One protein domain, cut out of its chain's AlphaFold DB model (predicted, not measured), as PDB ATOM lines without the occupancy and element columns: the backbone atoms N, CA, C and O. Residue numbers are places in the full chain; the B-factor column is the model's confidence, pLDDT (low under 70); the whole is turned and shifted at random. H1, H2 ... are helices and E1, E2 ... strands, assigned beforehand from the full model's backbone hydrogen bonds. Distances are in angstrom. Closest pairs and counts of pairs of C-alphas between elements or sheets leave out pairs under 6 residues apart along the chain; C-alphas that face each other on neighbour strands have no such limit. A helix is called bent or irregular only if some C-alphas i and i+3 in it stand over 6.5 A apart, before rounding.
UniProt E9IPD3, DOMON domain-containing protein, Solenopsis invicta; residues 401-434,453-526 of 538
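What this domain is: This is residues 401 to 434 and 453 to 526 of the 538 residues of the protein "DOMON domain-containing protein" of Solenopsis invicta (UniProt E9IPD3). Four helices make a bent chain of contacts, H3 to H2 to H1 to H5, with H3 and H2 paired at one end and H5 at the other; H4, which touches no helix, and the short strand E1 fill another side. Residues 506 to 511, of which 510 and 511 belong to H5, stick out. The printed part has 108 residues with five named helices and one named strand, in the order H1 H2 H3 E1 H4 H5, and is mostly helix. It is compact, with a radius of gyration of the C-alphas of 14.1 A and spans of 37 by 32 by 27 A.

How they stand to each other: Start at the longest helix, H3, residues 456 to 471. Its residues 463 to 467 alone touch H2, residues 418 to 428; the closest C-alphas, of Arg 467 and Asn 428, are 6.2 A apart. The two run the same way at 37 degrees, only just a steep tilt. H2 touches H1, residues 401 to 407, closest at C-alphas 422 and 401, 5.5 A, opposite ways at a steep tilt of 60 degrees. H1 only just touches residues 516 to 520 of H5, residues 510 to 522, with 3 pairs of C-alphas within 8 A, the closest Ile 407 and Ile 516 at 6.4 A; they run opposite ways at a shallow tilt of 31 degrees. The packing is only just mostly crossed, with 1 of these 3 pairs at a shallow tilt. H4, residues 498 to 504, is apart from H5, for instance. E1, residues 487 to 489, pairs with no named strand; its closest C-alpha to H4 is that of Ile 487, 6.6 A from Met 498. In H1 to H5 every O i to N i+4 pair is within hydrogen-bond range.

Where its parts are: Find C-alpha 456 at (311.145, 259.753, 118.393); from there H3 runs 22.1 A. H2 is 15.1 A long, and H5 runs 17.4 A to C-alpha 522 at (308.483, 225.213, 123.410). H1, 10.1 A, begins at C-alpha 401, (309.454, 240.371, 120.801). H4 is 9.8 A long and E1 5.8 A.

The domain as a whole: The C-alphas of Glu 453 and Asp 510, the two farthest apart, are 39.7 A apart. Residues 435 to 452 are not printed, in the link across the cut from H2 to H3; C-alphas 434 and 453 are 26.1 A apart. The link from H3 to E1 is long, and that from H4 to H5 is tight. Look for pLDDT under 70 at residues 428 to 434, 453 and 471 to 479 of the model.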
ATOM      1  N   VAL A 401     309.578 239.286 119.811       92.94
ATOM      2  CA  VAL A 401     309.454 240.371 120.801       92.94
ATOM      3  C   VAL A 401     308.068 240.413 121.445       92.94
ATOM      4  O   VAL A 401     307.949 240.453 122.670       92.94
ATOM      5  N   LYS A 402     307.009 240.329 120.631       94.12
ATOM      6  CA  LYS A 402     305.620 240.294 121.118       94.12
ATOM      7  C   LYS A 402     305.355 239.123 122.060       94.12
ATOM      8  O   LYS A 402     304.642 239.282 123.045       94.12
ATOM      9  N   GLU A 403     305.899 237.950 121.748       95.38
ATOM     10  CA  GLU A 403     305.669 236.744 122.545       95.38
ATOM     11  C   GLU A 403     306.433 236.808 123.868       95.38
ATOM     12  O   GLU A 403     305.840 236.511 124.901       95.38
ATOM     13  N   LEU A 404     307.690 237.276 123.866       95.75
ATOM     14  CA  LEU A 404     308.466 237.470 125.096       95.75
ATOM     15  C   LEU A 404     307.725 238.385 126.076       95.75
ATOM     16  O   LEU A 404     307.516 238.017 127.231       95.75
ATOM     17  N   PHE A 405     307.297 239.563 125.621       96.56
ATOM     18  CA  PHE A 405     306.624 240.511 126.506       96.56
ATOM     19  C   PHE A 405     305.253 240.013 126.963       96.56
ATOM     20  O   PHE A 405     304.935 240.151 128.142       96.56
ATOM     21  N   ARG A 406     304.497 239.324 126.099       95.81
ATOM     22  CA  ARG A 406     303.229 238.685 126.483       95.81
ATOM     23  C   ARG A 406     303.421 237.617 127.563       95.81
ATOM     24  O   ARG A 406     302.620 237.556 128.490       95.81
ATOM     25  N   ILE A 407     304.472 236.796 127.470       96.12
ATOM     26  CA  ILE A 407     304.825 235.796 128.496       96.12
ATOM     27  C   ILE A 407     305.121 236.476 129.840       96.12
ATOM     28  O   ILE A 407     304.761 235.953 130.891       96.12
ATOM     29  N   LEU A 408     305.715 237.669 129.802       96.38
ATOM     30  CA  LEU A 408     305.980 238.495 130.980       96.38
ATOM     31  C   LEU A 408     304.773 239.349 131.409       96.38
ATOM     32  O   LEU A 408     304.894 240.155 132.330       96.38
ATOM     33  N   GLY A 409     303.607 239.175 130.778       96.06
ATOM     34  CA  GLY A 409     302.369 239.872 131.125       96.06
ATOM     35  C   GLY A 409     302.285 241.320 130.637       96.06
ATOM     36  O   GLY A 409     301.536 242.096 131.218       96.06
ATOM     37  N   VAL A 410     303.045 241.697 129.604       97.31
ATOM     38  CA  VAL A 410     303.075 243.049 129.022       97.31
ATOM     39  C   VAL A 410     302.582 243.021 127.575       97.31
ATOM     40  O   VAL A 410     303.090 242.263 126.749       97.31
ATOM     41  N   ASN A 411     301.620 243.885 127.251       95.12
ATOM     42  CA  ASN A 411     300.989 243.934 125.929       95.12
ATOM     43  C   ASN A 411     301.482 245.111 125.079       95.12
ATOM     44  O   ASN A 411     301.575 244.988 123.854       95.12
ATOM     45  N   SER A 412     301.798 246.252 125.698       96.00
ATOM     46  CA  SER A 412     302.249 247.445 124.978       96.00
ATOM     47  C   SER A 412     303.127 248.364 125.828       96.00
ATOM     48  O   SER A 412     303.114 248.327 127.062       96.00
ATOM     49  N   PHE A 413     303.887 249.213 125.136       95.44
ATOM     50  CA  PHE A 413     304.747 250.225 125.732       95.44
ATOM     51  C   PHE A 413     304.322 251.620 125.284       95.44
ATOM     52  O   PHE A 413     303.819 251.820 124.178       95.44
ATOM     53  N   ARG A 414     304.559 252.607 126.143       93.56
ATOM     54  CA  ARG A 414     304.281 254.007 125.845       93.56
ATOM     55  C   ARG A 414     305.253 254.528 124.789       93.56
ATOM     56  O   ARG A 414     306.464 254.385 124.927       93.56
ATOM     57  N   GLY A 415     304.718 255.174 123.754       90.19
ATOM     58  CA  GLY A 415     305.513 255.873 122.737       90.19
ATOM     59  C   GLY A 415     306.240 254.965 121.738       90.19
ATOM     60  O   GLY A 415     306.919 255.482 120.851       90.19
ATOM     61  N   VAL A 416     306.095 253.637 121.828       90.69
ATOM     62  CA  VAL A 416     306.731 252.687 120.906       90.69
ATOM     63  C   VAL A 416     305.853 251.461 120.657       90.69
ATOM     64  O   VAL A 416     305.266 250.892 121.574       90.69
ATOM     65  N   THR A 417     305.769 251.026 119.400       91.19
ATOM     66  CA  THR A 417     304.993 249.838 119.024       91.19
ATOM     67  C   THR A 417     305.840 248.571 119.112       91.19
ATOM     68  O   THR A 417     307.051 248.595 118.885       91.19
ATOM     69  N   MET A 418     305.201 247.425 119.368       90.88
ATOM     70  CA  MET A 418     305.896 246.132 119.392       90.88
ATOM     71  C   MET A 418     306.563 245.788 118.050       90.88
ATOM     72  O   MET A 418     307.651 245.224 118.041       90.88
ATOM     73  N   ASP A 419     305.953 246.163 116.918       88.81
ATOM     74  CA  ASP A 419     306.547 245.963 115.584       88.81
ATOM     75  C   ASP A 419     307.823 246.785 115.391       88.81
ATOM     76  O   ASP A 419     308.766 246.353 114.725       88.81
ATOM     77  N   TYR A 420     307.854 247.992 115.960       87.06
ATOM     78  CA  TYR A 420     309.050 248.815 115.944       87.06
ATOM     79  C   TYR A 420     310.140 248.208 116.834       87.06
ATOM     80  O   TYR A 420     311.282 248.100 116.391       87.06
ATOM     81  N   LEU A 421     309.788 247.751 118.042       88.38
ATOM     82  CA  LEU A 421     310.730 247.058 118.927       88.38
ATOM     83  C   LEU A 421     311.305 245.805 118.270       88.38
ATOM     84  O   LEU A 421     312.510 245.595 118.327       88.38
ATOM     85  N   GLU A 422     310.487 245.010 117.584       88.75
ATOM     86  CA  GLU A 422     310.964 243.840 116.846       88.75
ATOM     87  C   GLU A 422     312.024 244.217 115.806       88.75
ATOM     88  O   GLU A 422     313.130 243.680 115.830       88.75
ATOM     89  N   LYS A 423     311.764 245.227 114.967       85.38
ATOM     90  CA  LYS A 423     312.768 245.745 114.017       85.38
ATOM     91  C   LYS A 423     314.024 246.256 114.715       85.38
ATOM     92  O   LYS A 423     315.130 246.097 114.200       85.38
ATOM     93  N   LEU A 424     313.857 246.875 115.874       83.19
ATOM     94  CA  LEU A 424     314.947 247.447 116.639       83.19
ATOM     95  C   LEU A 424     315.870 246.354 117.216       83.19
ATOM     96  O   LEU A 424     317.087 246.429 117.039       83.19
ATOM     97  N   PHE A 425     315.308 245.310 117.831       84.25
ATOM     98  CA  PHE A 425     316.069 244.164 118.339       84.25
ATOM     99  C   PHE A 425     316.761 243.385 117.212       84.25
ATOM    100  O   PHE A 425     317.899 242.956 117.388       84.25
ATOM    101  N   LEU A 426     316.132 243.267 116.039       79.69
ATOM    102  CA  LEU A 426     316.729 242.588 114.883       79.69
ATOM    103  C   LEU A 426     317.894 243.361 114.247       79.69
ATOM    104  O   LEU A 426     318.790 242.739 113.692       79.69
ATOM    105  N   THR A 427     317.886 244.697 114.300       70.44
ATOM    106  CA  THR A 427     318.902 245.538 113.628       70.44
ATOM    107  C   THR A 427     320.029 246.009 114.545       70.44
ATOM    108  O   THR A 427     321.149 246.208 114.084       70.44
ATOM    109  N   ASN A 428     319.752 246.220 115.836       63.56
ATOM    110  CA  ASN A 428     320.735 246.726 116.804       63.56
ATOM    111  C   ASN A 428     320.995 245.754 117.965       63.56
ATOM    112  O   ASN A 428     321.952 245.951 118.706       63.56
ATOM    113  N   GLY A 429     320.143 244.741 118.151       55.69
ATOM    114  CA  GLY A 429     320.200 243.813 119.282       55.69
ATOM    115  C   GLY A 429     320.784 242.438 118.958       55.69
ATOM    116  O   GLY A 429     320.827 241.613 119.865       55.69
ATOM    117  N   SER A 430     321.185 242.164 117.707       57.38
ATOM    118  CA  SER A 430     321.865 240.919 117.328       57.38
ATOM    119  C   SER A 430     322.716 241.081 116.060       57.38
ATOM    120  O   SER A 430     322.186 241.194 114.955       57.38
ATOM    121  N   ASP A 431     324.046 241.028 116.183       53.44
ATOM    122  CA  ASP A 431     324.961 241.104 115.020       53.44
ATOM    123  C   ASP A 431     324.895 239.851 114.131       53.44
ATOM    124  O   ASP A 431     325.356 239.826 112.987       53.44
ATOM    125  N   LEU A 432     324.267 238.794 114.646       50.81
ATOM    126  CA  LEU A 432     324.039 237.548 113.933       50.81
ATOM    127  C   LEU A 432     322.895 237.645 112.910       50.81
ATOM    128  O   LEU A 432     322.764 236.747 112.079       50.81
ATOM    129  N   ILE A 433     322.091 238.714 112.973       48.97
ATOM    130  CA  ILE A 433     320.863 238.901 112.185       48.97
ATOM    131  C   ILE A 433     320.877 240.213 111.391       48.97
ATOM    132  O   ILE A 433     320.120 240.338 110.430       48.97
ATOM    133  N   SER A 434     321.752 241.163 111.735       41.09
ATOM    134  CA  SER A 434     321.935 242.403 110.979       41.09
ATOM    135  C   SER A 434     322.438 242.121 109.557       41.09
ATOM    136  O   SER A 434     323.575 241.670 109.410       41.09
ATOM    137  N   GLU A 453     301.237 257.927 116.954       61.56
ATOM    138  CA  GLU A 453     302.454 258.730 116.833       61.56
ATOM    139  C   GLU A 453     303.567 258.095 117.680       61.56
ATOM    140  O   GLU A 453     303.535 258.117 118.908       61.56
ATOM    141  N   ILE A 454     304.561 257.509 117.010       74.81
ATOM    142  CA  ILE A 454     305.772 256.980 117.645       74.81
ATOM    143  C   ILE A 454     306.582 258.150 118.223       74.81
ATOM    144  O   ILE A 454     306.928 259.089 117.496       74.81
ATOM    145  N   ASP A 455     306.948 258.069 119.502       82.44
ATOM    146  CA  ASP A 455     307.801 259.065 120.148       82.44
ATOM    147  C   ASP A 455     309.263 258.855 119.731       82.44
ATOM    148  O   ASP A 455     309.945 257.912 120.143       82.44
ATOM    149  N   LYS A 456     309.768 259.779 118.908       82.50
ATOM    150  CA  LYS A 456     311.145 259.753 118.393       82.50
ATOM    151  C   LYS A 456     312.204 259.800 119.498       82.50
ATOM    152  O   LYS A 456     313.327 259.351 119.269       82.50
ATOM    153  N   THR A 457     311.880 260.352 120.664       82.00
ATOM    154  CA  THR A 457     312.806 260.453 121.797       82.00
ATOM    155  C   THR A 457     313.001 259.088 122.441       82.00
ATOM    156  O   THR A 457     314.138 258.630 122.539       82.00
ATOM    157  N   VAL A 458     311.898 258.408 122.773       80.12
ATOM    158  CA  VAL A 458     311.895 257.044 123.335       80.12
ATOM    159  C   VAL A 458     312.618 256.082 122.399       80.12
ATOM    160  O   VAL A 458     313.473 255.308 122.824       80.12
ATOM    161  N   VAL A 459     312.336 256.190 121.101       82.44
ATOM    162  CA  VAL A 459     313.014 255.417 120.059       82.44
ATOM    163  C   VAL A 459     314.531 255.604 120.096       82.44
ATOM    164  O   VAL A 459     315.274 254.625 120.140       82.44
ATOM    165  N   ARG A 460     315.003 256.856 120.101       82.38
ATOM    166  CA  ARG A 460     316.438 257.161 120.088       82.38
ATOM    167  C   ARG A 460     317.138 256.661 121.351       82.38
ATOM    168  O   ARG A 460     318.278 256.210 121.277       82.38
ATOM    169  N   GLU A 461     316.473 256.744 122.499       83.00
ATOM    170  CA  GLU A 461     317.005 256.231 123.764       83.00
ATOM    171  C   GLU A 461     317.071 254.701 123.787       83.00
ATOM    172  O   GLU A 461     318.076 254.150 124.227       83.00
ATOM    173  N   ALA A 462     316.054 254.009 123.265       79.81
ATOM    174  CA  ALA A 462     316.059 252.551 123.149       79.81
ATOM    175  C   ALA A 462     317.130 252.054 122.159       79.81
ATOM    176  O   ALA A 462     317.840 251.092 122.451       79.81
ATOM    177  N   GLU A 463     317.296 252.733 121.017       81.25
ATOM    178  CA  GLU A 463     318.392 252.483 120.069       81.25
ATOM    179  C   GLU A 463     319.762 252.651 120.726       81.25
ATOM    180  O   GLU A 463     320.634 251.793 120.571       81.25
ATOM    181  N   PHE A 464     319.950 253.746 121.466       81.62
ATOM    182  CA  PHE A 464     321.191 254.007 122.183       81.62
ATOM    183  C   PHE A 464     321.466 252.937 123.242       81.62
ATOM    184  O   PHE A 464     322.574 252.413 123.287       81.62
ATOM    185  N   ALA A 465     320.463 252.568 124.043       78.25
ATOM    186  CA  ALA A 465     320.605 251.556 125.082       78.25
ATOM    187  C   ALA A 465     320.970 250.186 124.494       78.25
ATOM    188  O   ALA A 465     321.923 249.565 124.945       78.25
ATOM    189  N   LEU A 466     320.308 249.734 123.423       76.69
ATOM    190  CA  LEU A 466     320.664 248.463 122.773       76.69
ATOM    191  C   LEU A 466     322.090 248.454 122.229       76.69
ATOM    192  O   LEU A 466     322.816 247.477 122.414       76.69
ATOM    193  N   ARG A 467     322.511 249.554 121.598       76.38
ATOM    194  CA  ARG A 467     323.900 249.705 121.158       76.38
ATOM    195  C   ARG A 467     324.858 249.698 122.340       76.38
ATOM    196  O   ARG A 467     325.883 249.039 122.264       76.38
ATOM    197  N   ALA A 468     324.515 250.360 123.441       73.56
ATOM    198  CA  ALA A 468     325.331 250.364 124.646       73.56
ATOM    199  C   ALA A 468     325.461 248.960 125.259       73.56
ATOM    200  O   ALA A 468     326.582 248.553 125.539       73.56
ATOM    201  N   MET A 469     324.374 248.180 125.365       74.88
ATOM    202  CA  MET A 469     324.416 246.781 125.837       74.88
ATOM    203  C   MET A 469     325.339 245.894 124.998       74.88
ATOM    204  O   MET A 469     325.889 244.920 125.507       74.88
ATOM    205  N   ARG A 470     325.483 246.214 123.709       72.62
ATOM    206  CA  ARG A 470     326.373 245.520 122.777       72.62
ATOM    207  C   ARG A 470     327.822 246.007 122.873       72.62
ATOM    208  O   ARG A 470     328.740 245.200 122.926       72.62
ATOM    209  N   GLU A 471     328.027 247.320 122.862       66.81
ATOM    210  CA  GLU A 471     329.340 247.969 122.717       66.81
ATOM    211  C   GLU A 471     330.101 248.111 124.038       66.81
ATOM    212  O   GLU A 471     331.332 248.095 124.066       66.81
ATOM    213  N   HIS A 472     329.353 248.275 125.126       66.19
ATOM    214  CA  HIS A 472     329.834 248.477 126.485       66.19
ATOM    215  C   HIS A 472     329.023 247.557 127.402       66.19
ATOM    216  O   HIS A 472     328.163 248.040 128.141       66.19
ATOM    217  N   PRO A 473     329.252 246.234 127.348       57.53
ATOM    218  CA  PRO A 473     328.416 245.245 128.029       57.53
ATOM    219  C   PRO A 473     328.596 245.237 129.565       57.53
ATOM    220  O   PRO A 473     328.247 244.261 130.222       57.53
ATOM    221  N   GLU A 474     329.124 246.321 130.138       61.22
ATOM    222  CA  GLU A 474     329.211 246.554 131.577       61.22
ATOM    223  C   GLU A 474     327.808 246.641 132.195       61.22
ATOM    224  O   GLU A 474     326.886 247.214 131.606       61.22
ATOM    225  N   ASP A 475     327.659 246.120 133.416       52.88
ATOM    226  CA  ASP A 475     326.429 246.188 134.215       52.88
ATOM    227  C   ASP A 475     326.150 247.633 134.693       52.88
ATOM    228  O   ASP A 475     326.277 247.962 135.873       52.88
ATOM    229  N   ASN A 476     325.758 248.520 133.775       57.44
ATOM    230  CA  ASN A 476     325.191 249.828 134.099       57.44
ATOM    231  C   ASN A 476     323.688 249.848 133.773       57.44
ATOM    232  O   ASN A 476     323.290 249.681 132.618       57.44
ATOM    233  N   GLU A 477     322.847 250.084 134.787       53.22
ATOM    234  CA  GLU A 477     321.383 250.155 134.649       53.22
ATOM    235  C   GLU A 477     320.928 251.216 133.633       53.22
ATOM    236  O   GLU A 477     319.895 251.028 132.982       53.22
ATOM    237  N   ASP A 478     321.727 252.273 133.435       53.00
ATOM    238  CA  ASP A 478     321.459 253.344 132.467       53.00
ATOM    239  C   ASP A 478     321.540 252.882 131.003       53.00
ATOM    240  O   ASP A 478     320.906 253.490 130.130       53.00
ATOM    241  N   ASN A 479     322.289 251.806 130.740       64.75
ATOM    242  CA  ASN A 479     322.551 251.271 129.403       64.75
ATOM    243  C   ASN A 479     321.611 250.121 129.023       64.75
ATOM    244  O   ASN A 479     321.737 249.584 127.931       64.75
ATOM    245  N   ASN A 480     320.665 249.732 129.880       79.25
ATOM    246  CA  ASN A 480     319.756 248.622 129.605       79.25
ATOM    247  C   ASN A 480     318.501 249.099 128.852       79.25
ATOM    248  O   ASN A 480     317.773 249.973 129.328       79.25
ATOM    249  N   VAL A 481     318.200 248.490 127.698       86.81
ATOM    250  CA  VAL A 481     316.991 248.797 126.908       86.81
ATOM    251  C   VAL A 481     315.712 248.664 127.736       86.81
ATOM    252  O   VAL A 481     314.799 249.476 127.606       86.81
ATOM    253  N   TYR A 482     315.660 247.694 128.649       91.31
ATOM    254  CA  TYR A 482     314.488 247.441 129.479       91.31
ATOM    255  C   TYR A 482     314.219 248.566 130.489       91.31
ATOM    256  O   TYR A 482     313.072 248.751 130.891       91.31
ATOM    257  N   SER A 483     315.229 249.361 130.848       89.62
ATOM    258  CA  SER A 483     315.069 250.553 131.696       89.62
ATOM    259  C   SER A 483     314.420 251.726 130.947       89.62
ATOM    260  O   SER A 483     313.966 252.678 131.574       89.62
ATOM    261  N   ARG A 484     314.368 251.684 129.604       89.62
ATOM    262  CA  ARG A 484     313.796 252.746 128.748       89.62
ATOM    263  C   ARG A 484     312.368 252.455 128.292       89.62
ATOM    264  O   ARG A 484     311.647 253.365 127.894       89.62
ATOM    265  N   LEU A 485     311.951 251.192 128.335       92.88
ATOM    266  CA  LEU A 485     310.625 250.768 127.896       92.88
ATOM    267  C   LEU A 485     309.622 250.896 129.044       92.88
ATOM    268  O   LEU A 485     309.659 250.104 129.982       92.88
ATOM    269  N   VAL A 486     308.724 251.881 128.965       95.44
ATOM    270  CA  VAL A 486     307.667 252.122 129.963       95.44
ATOM    271  C   VAL A 486     306.384 251.410 129.551       95.44
ATOM    272  O   VAL A 486     305.887 251.627 128.446       95.44
ATOM    273  N   ILE A 487     305.847 250.568 130.429       97.19
ATOM    274  CA  ILE A 487     304.648 249.762 130.179       97.19
ATOM    275  C   ILE A 487     303.414 250.669 130.103       97.19
ATOM    276  O   ILE A 487     303.206 251.522 130.971       97.19
ATOM    277  N   GLU A 488     302.590 250.477 129.070       96.31
ATOM    278  CA  GLU A 488     301.309 251.183 128.897       96.31
ATOM    279  C   GLU A 488     300.106 250.269 129.186       96.31
ATOM    280  O   GLU A 488     299.146 250.702 129.832       96.31
ATOM    281  N   ASP A 489     300.191 248.998 128.775       95.69
ATOM    282  CA  ASP A 489     299.206 247.945 129.039       95.69
ATOM    283  C   ASP A 489     299.923 246.656 129.491       95.69
ATOM    284  O   ASP A 489     300.893 246.239 128.837       95.69
ATOM    285  N   PRO A 490     299.479 246.006 130.583       95.88
ATOM    286  CA  PRO A 490     298.209 246.197 131.294       95.88
ATOM    287  C   PRO A 490     298.214 247.323 132.352       95.88
ATOM    288  O   PRO A 490     299.269 247.821 132.750       95.88
ATOM    289  N   GLU A 491     297.025 247.749 132.800       94.88
ATOM    290  CA  GLU A 491     296.839 248.889 133.720       94.88
ATOM    291  C   GLU A 491     297.551 248.696 135.069       94.88
ATOM    292  O   GLU A 491     298.087 249.652 135.628       94.88
ATOM    293  N   GLU A 492     297.638 247.459 135.553       95.38
ATOM    294  CA  GLU A 492     298.288 247.079 136.809       95.38
ATOM    295  C   GLU A 492     299.793 247.394 136.825       95.38
ATOM    296  O   GLU A 492     300.373 247.626 137.890       95.38
ATOM    297  N   PHE A 493     300.431 247.403 135.651       95.75
ATOM    298  CA  PHE A 493     301.867 247.658 135.485       95.75
ATOM    299  C   PHE A 493     302.157 249.007 134.821       95.75
ATOM    300  O   PHE A 493     303.324 249.370 134.651       95.75
ATOM    301  N   ARG A 494     301.113 249.764 134.462       96.06
ATOM    302  CA  ARG A 494     301.234 251.016 133.716       96.06
ATOM    303  C   ARG A 494     302.164 252.001 134.425       96.06
ATOM    304  O   ARG A 494     302.034 252.271 135.618       96.06
ATOM    305  N   GLY A 495     303.088 252.575 133.660       94.50
ATOM    306  CA  GLY A 495     304.055 253.559 134.145       94.50
ATOM    307  C   GLY A 495     305.320 252.969 134.773       94.50
ATOM    308  O   GLY A 495     306.245 253.734 135.029       94.50
ATOM    309  N   ARG A 496     305.401 251.647 134.977       95.88
ATOM    310  CA  ARG A 496     306.653 250.967 135.348       95.88
ATOM    311  C   ARG A 496     307.513 250.728 134.115       95.88
ATOM    312  O   ARG A 496     306.993 250.484 133.025       95.88
ATOM    313  N   THR A 497     308.825 250.755 134.283       95.69
ATOM    314  CA  THR A 497     309.750 250.284 133.249       95.69
ATOM    315  C   THR A 497     309.738 248.759 133.165       95.69
ATOM    316  O   THR A 497     309.420 248.062 134.134       95.69
ATOM    317  N   MET A 498     310.131 248.211 132.017       95.31
ATOM    318  CA  MET A 498     310.264 246.767 131.849       95.31
ATOM    319  C   MET A 498     311.317 246.179 132.799       95.31
ATOM    320  O   MET A 498     311.128 245.084 133.322       95.31
ATOM    321  N   ALA A 499     312.406 246.905 133.068       93.38
ATOM    322  CA  ALA A 499     313.423 246.491 134.033       93.38
ATOM    323  C   ALA A 499     312.852 246.366 135.456       93.38
ATOM    324  O   ALA A 499     313.038 245.332 136.099       93.38
ATOM    325  N   GLU A 500     312.109 247.372 135.929       94.75
ATOM    326  CA  GLU A 500     311.436 247.330 137.235       94.75
ATOM    327  C   GLU A 500     310.418 246.192 137.310       94.75
ATOM    328  O   GLU A 500     310.348 245.489 138.319       94.75
ATOM    329  N   HIS A 501     309.654 245.978 136.234       96.38
ATOM    330  CA  HIS A 501     308.690 244.885 136.152       96.38
ATOM    331  C   HIS A 501     309.368 243.521 136.278       96.38
ATOM    332  O   HIS A 501     308.988 242.725 137.134       96.38
ATOM    333  N   MET A 502     310.431 243.272 135.506       94.94
ATOM    334  CA  MET A 502     311.190 242.025 135.605       94.94
ATOM    335  C   MET A 502     311.813 241.835 136.988       94.94
ATOM    336  O   MET A 502     311.872 240.709 137.462       94.94
ATOM    337  N   LEU A 503     312.273 242.892 137.660       94.12
ATOM    338  CA  LEU A 503     312.807 242.783 139.023       94.12
ATOM    339  C   LEU A 503     311.726 242.464 140.064       94.12
ATOM    340  O   LEU A 503     312.028 241.821 141.067       94.12
ATOM    341  N   ALA A 504     310.487 242.899 139.833       94.94
ATOM    342  CA  ALA A 504     309.363 242.692 140.741       94.94
ATOM    343  C   ALA A 504     308.673 241.324 140.583       94.94
ATOM    344  O   ALA A 504     307.877 240.950 141.447       94.94
ATOM    345  N   LEU A 505     308.945 240.583 139.503       95.25
ATOM    346  CA  LEU A 505     308.374 239.251 139.300       95.25
ATOM    347  C   LEU A 505     308.854 238.270 140.389       95.25
ATOM    348  O   LEU A 505     310.036 238.270 140.747       95.25
ATOM    349  N   PRO A 506     307.969 237.402 140.918       95.00
ATOM    350  CA  PRO A 506     308.312 236.470 141.985       95.00
ATOM    351  C   PRO A 506     309.072 235.255 141.429       95.00
ATOM    352  O   PRO A 506     308.546 234.151 141.354       95.00
ATOM    353  N   TRP A 507     310.332 235.445 141.033       95.00
ATOM    354  CA  TRP A 507     311.170 234.404 140.415       95.00
ATOM    355  C   TRP A 507     311.442 233.183 141.302       95.00
ATOM    356  O   TRP A 507     311.913 232.164 140.814       95.00
ATOM    357  N   THR A 508     311.162 233.259 142.599       93.12
ATOM    358  CA  THR A 508     311.251 232.106 143.506       93.12
ATOM    359  C   THR A 508     310.028 231.190 143.428       93.12
ATOM    360  O   THR A 508     310.048 230.109 144.007       93.12
ATOM    361  N   GLU A 509     308.954 231.613 142.754       95.44
ATOM    362  CA  GLU A 509     307.743 230.815 142.564       95.44
ATOM    363  C   GLU A 509     307.903 229.873 141.366       95.44
ATOM    364  O   GLU A 509     307.769 230.278 140.208       95.44
ATOM    365  N   ASP A 510     308.126 228.590 141.658       93.00
ATOM    366  CA  ASP A 510     308.321 227.514 140.674       93.00
ATOM    367  C   ASP A 510     307.233 227.462 139.588       93.00
ATOM    368  O   ASP A 510     307.514 227.138 138.435       93.00
ATOM    369  N   LEU A 511     305.973 227.754 139.931       94.62
ATOM    370  CA  LEU A 511     304.871 227.730 138.961       94.62
ATOM    371  C   LEU A 511     305.029 228.815 137.892       94.62
ATOM    372  O   LEU A 511     304.755 228.561 136.719       94.62
ATOM    373  N   LEU A 512     305.480 230.008 138.289       95.19
ATOM    374  CA  LEU A 512     305.724 231.103 137.359       95.19
ATOM    375  C   LEU A 512     306.934 230.786 136.483       95.19
ATOM    376  O   LEU A 512     306.839 230.861 135.258       95.19
ATOM    377  N   THR A 513     308.059 230.408 137.093       95.69
ATOM    378  CA  THR A 513     309.310 230.189 136.357       95.69
ATOM    379  C   THR A 513     309.216 229.026 135.392       95.69
ATOM    380  O   THR A 513     309.609 229.196 134.244       95.69
ATOM    381  N   ARG A 514     308.616 227.898 135.790       95.94
ATOM    382  CA  ARG A 514     308.398 226.759 134.884       95.94
ATOM    383  C   ARG A 514     307.434 227.089 133.754       95.94
ATOM    384  O   ARG A 514     307.628 226.622 132.641       95.94
ATOM    385  N   SER A 515     306.407 227.901 134.013       96.62
ATOM    386  CA  SER A 515     305.512 228.362 132.949       96.62
ATOM    387  C   SER A 515     306.262 229.240 131.946       96.62
ATOM    388  O   SER A 515     306.077 229.086 130.741       96.62
ATOM    389  N   ILE A 516     307.104 230.165 132.413       96.94
ATOM    390  CA  ILE A 516     307.914 231.019 131.532       96.94
ATOM    391  C   ILE A 516     308.935 230.171 130.763       96.94
ATOM    392  O   ILE A 516     309.054 230.334 129.551       96.94
ATOM    393  N   GLU A 517     309.612 229.242 131.439       97.50
ATOM    394  CA  GLU A 517     310.555 228.293 130.841       97.50
ATOM    395  C   GLU A 517     309.890 227.493 129.718       97.50
ATOM    396  O   GLU A 517     310.374 227.519 128.593       97.50
ATOM    397  N   ASP A 518     308.745 226.858 129.983       97.00
ATOM    398  CA  ASP A 518     308.004 226.062 128.999       97.00
ATOM    399  C   ASP A 518     307.588 226.901 127.781       97.00
ATOM    400  O   ASP A 518     307.803 226.496 126.638       97.00
ATOM    401  N   ASN A 519     307.083 228.120 128.003       96.19
ATOM    402  CA  ASN A 519     306.685 229.010 126.911       96.19
ATOM    403  C   ASN A 519     307.882 229.517 126.091       96.19
ATOM    404  O   ASN A 519     307.768 229.643 124.872       96.19
ATOM    405  N   LEU A 520     309.021 229.823 126.716       95.06
ATOM    406  CA  LEU A 520     310.219 230.268 125.995       95.06
ATOM    407  C   LEU A 520     310.950 229.104 125.324       95.06
ATOM    408  O   LEU A 520     311.550 229.285 124.267       95.06
ATOM    409  N   TYR A 521     310.876 227.908 125.898       96.19
ATOM    410  CA  TYR A 521     311.480 226.714 125.334       96.19
ATOM    411  C   TYR A 521     310.647 226.191 124.159       96.19
ATOM    412  O   TYR A 521     311.165 226.091 123.050       96.19
ATOM    413  N   HIS A 522     309.362 225.896 124.370       94.38
ATOM    414  CA  HIS A 522     308.483 225.213 123.410       94.38
ATOM    415  C   HIS A 522     307.578 226.145 122.591       94.38
ATOM    416  O   HIS A 522     306.875 225.677 121.692       94.38
ATOM    417  N   GLY A 523     307.550 227.443 122.903       93.25
ATOM    418  CA  GLY A 523     306.688 228.410 122.232       93.25
ATOM    419  C   GLY A 523     307.147 228.789 120.825       93.25
ATOM    420  O   GLY A 523     307.825 228.046 120.118       93.25
ATOM    421  N   LYS A 524     306.726 229.973 120.376       93.88
ATOM    422  CA  LYS A 524     307.080 230.463 119.040       93.88
ATOM    423  C   LYS A 524     308.518 230.963 119.021       93.88
ATOM    424  O   LYS A 524     308.914 231.737 119.886       93.88
ATOM    425  N   HIS A 525     309.232 230.608 117.959       93.44
ATOM    426  CA  HIS A 525     310.591 231.059 117.685       93.44
ATOM    427  C   HIS A 525     310.674 231.662 116.285       93.44
ATOM    428  O   HIS A 525     310.131 231.110 115.328       93.44
ATOM    429  N   MET A 526     311.367 232.789 116.164       92.50
ATOM    430  CA  MET A 526     311.866 233.293 114.886       92.50
ATOM    431  C   MET A 526     313.190 232.609 114.590       92.50
ATOM    432  O   MET A 526     314.039 232.534 115.473       92.50
TER     433      MET A 526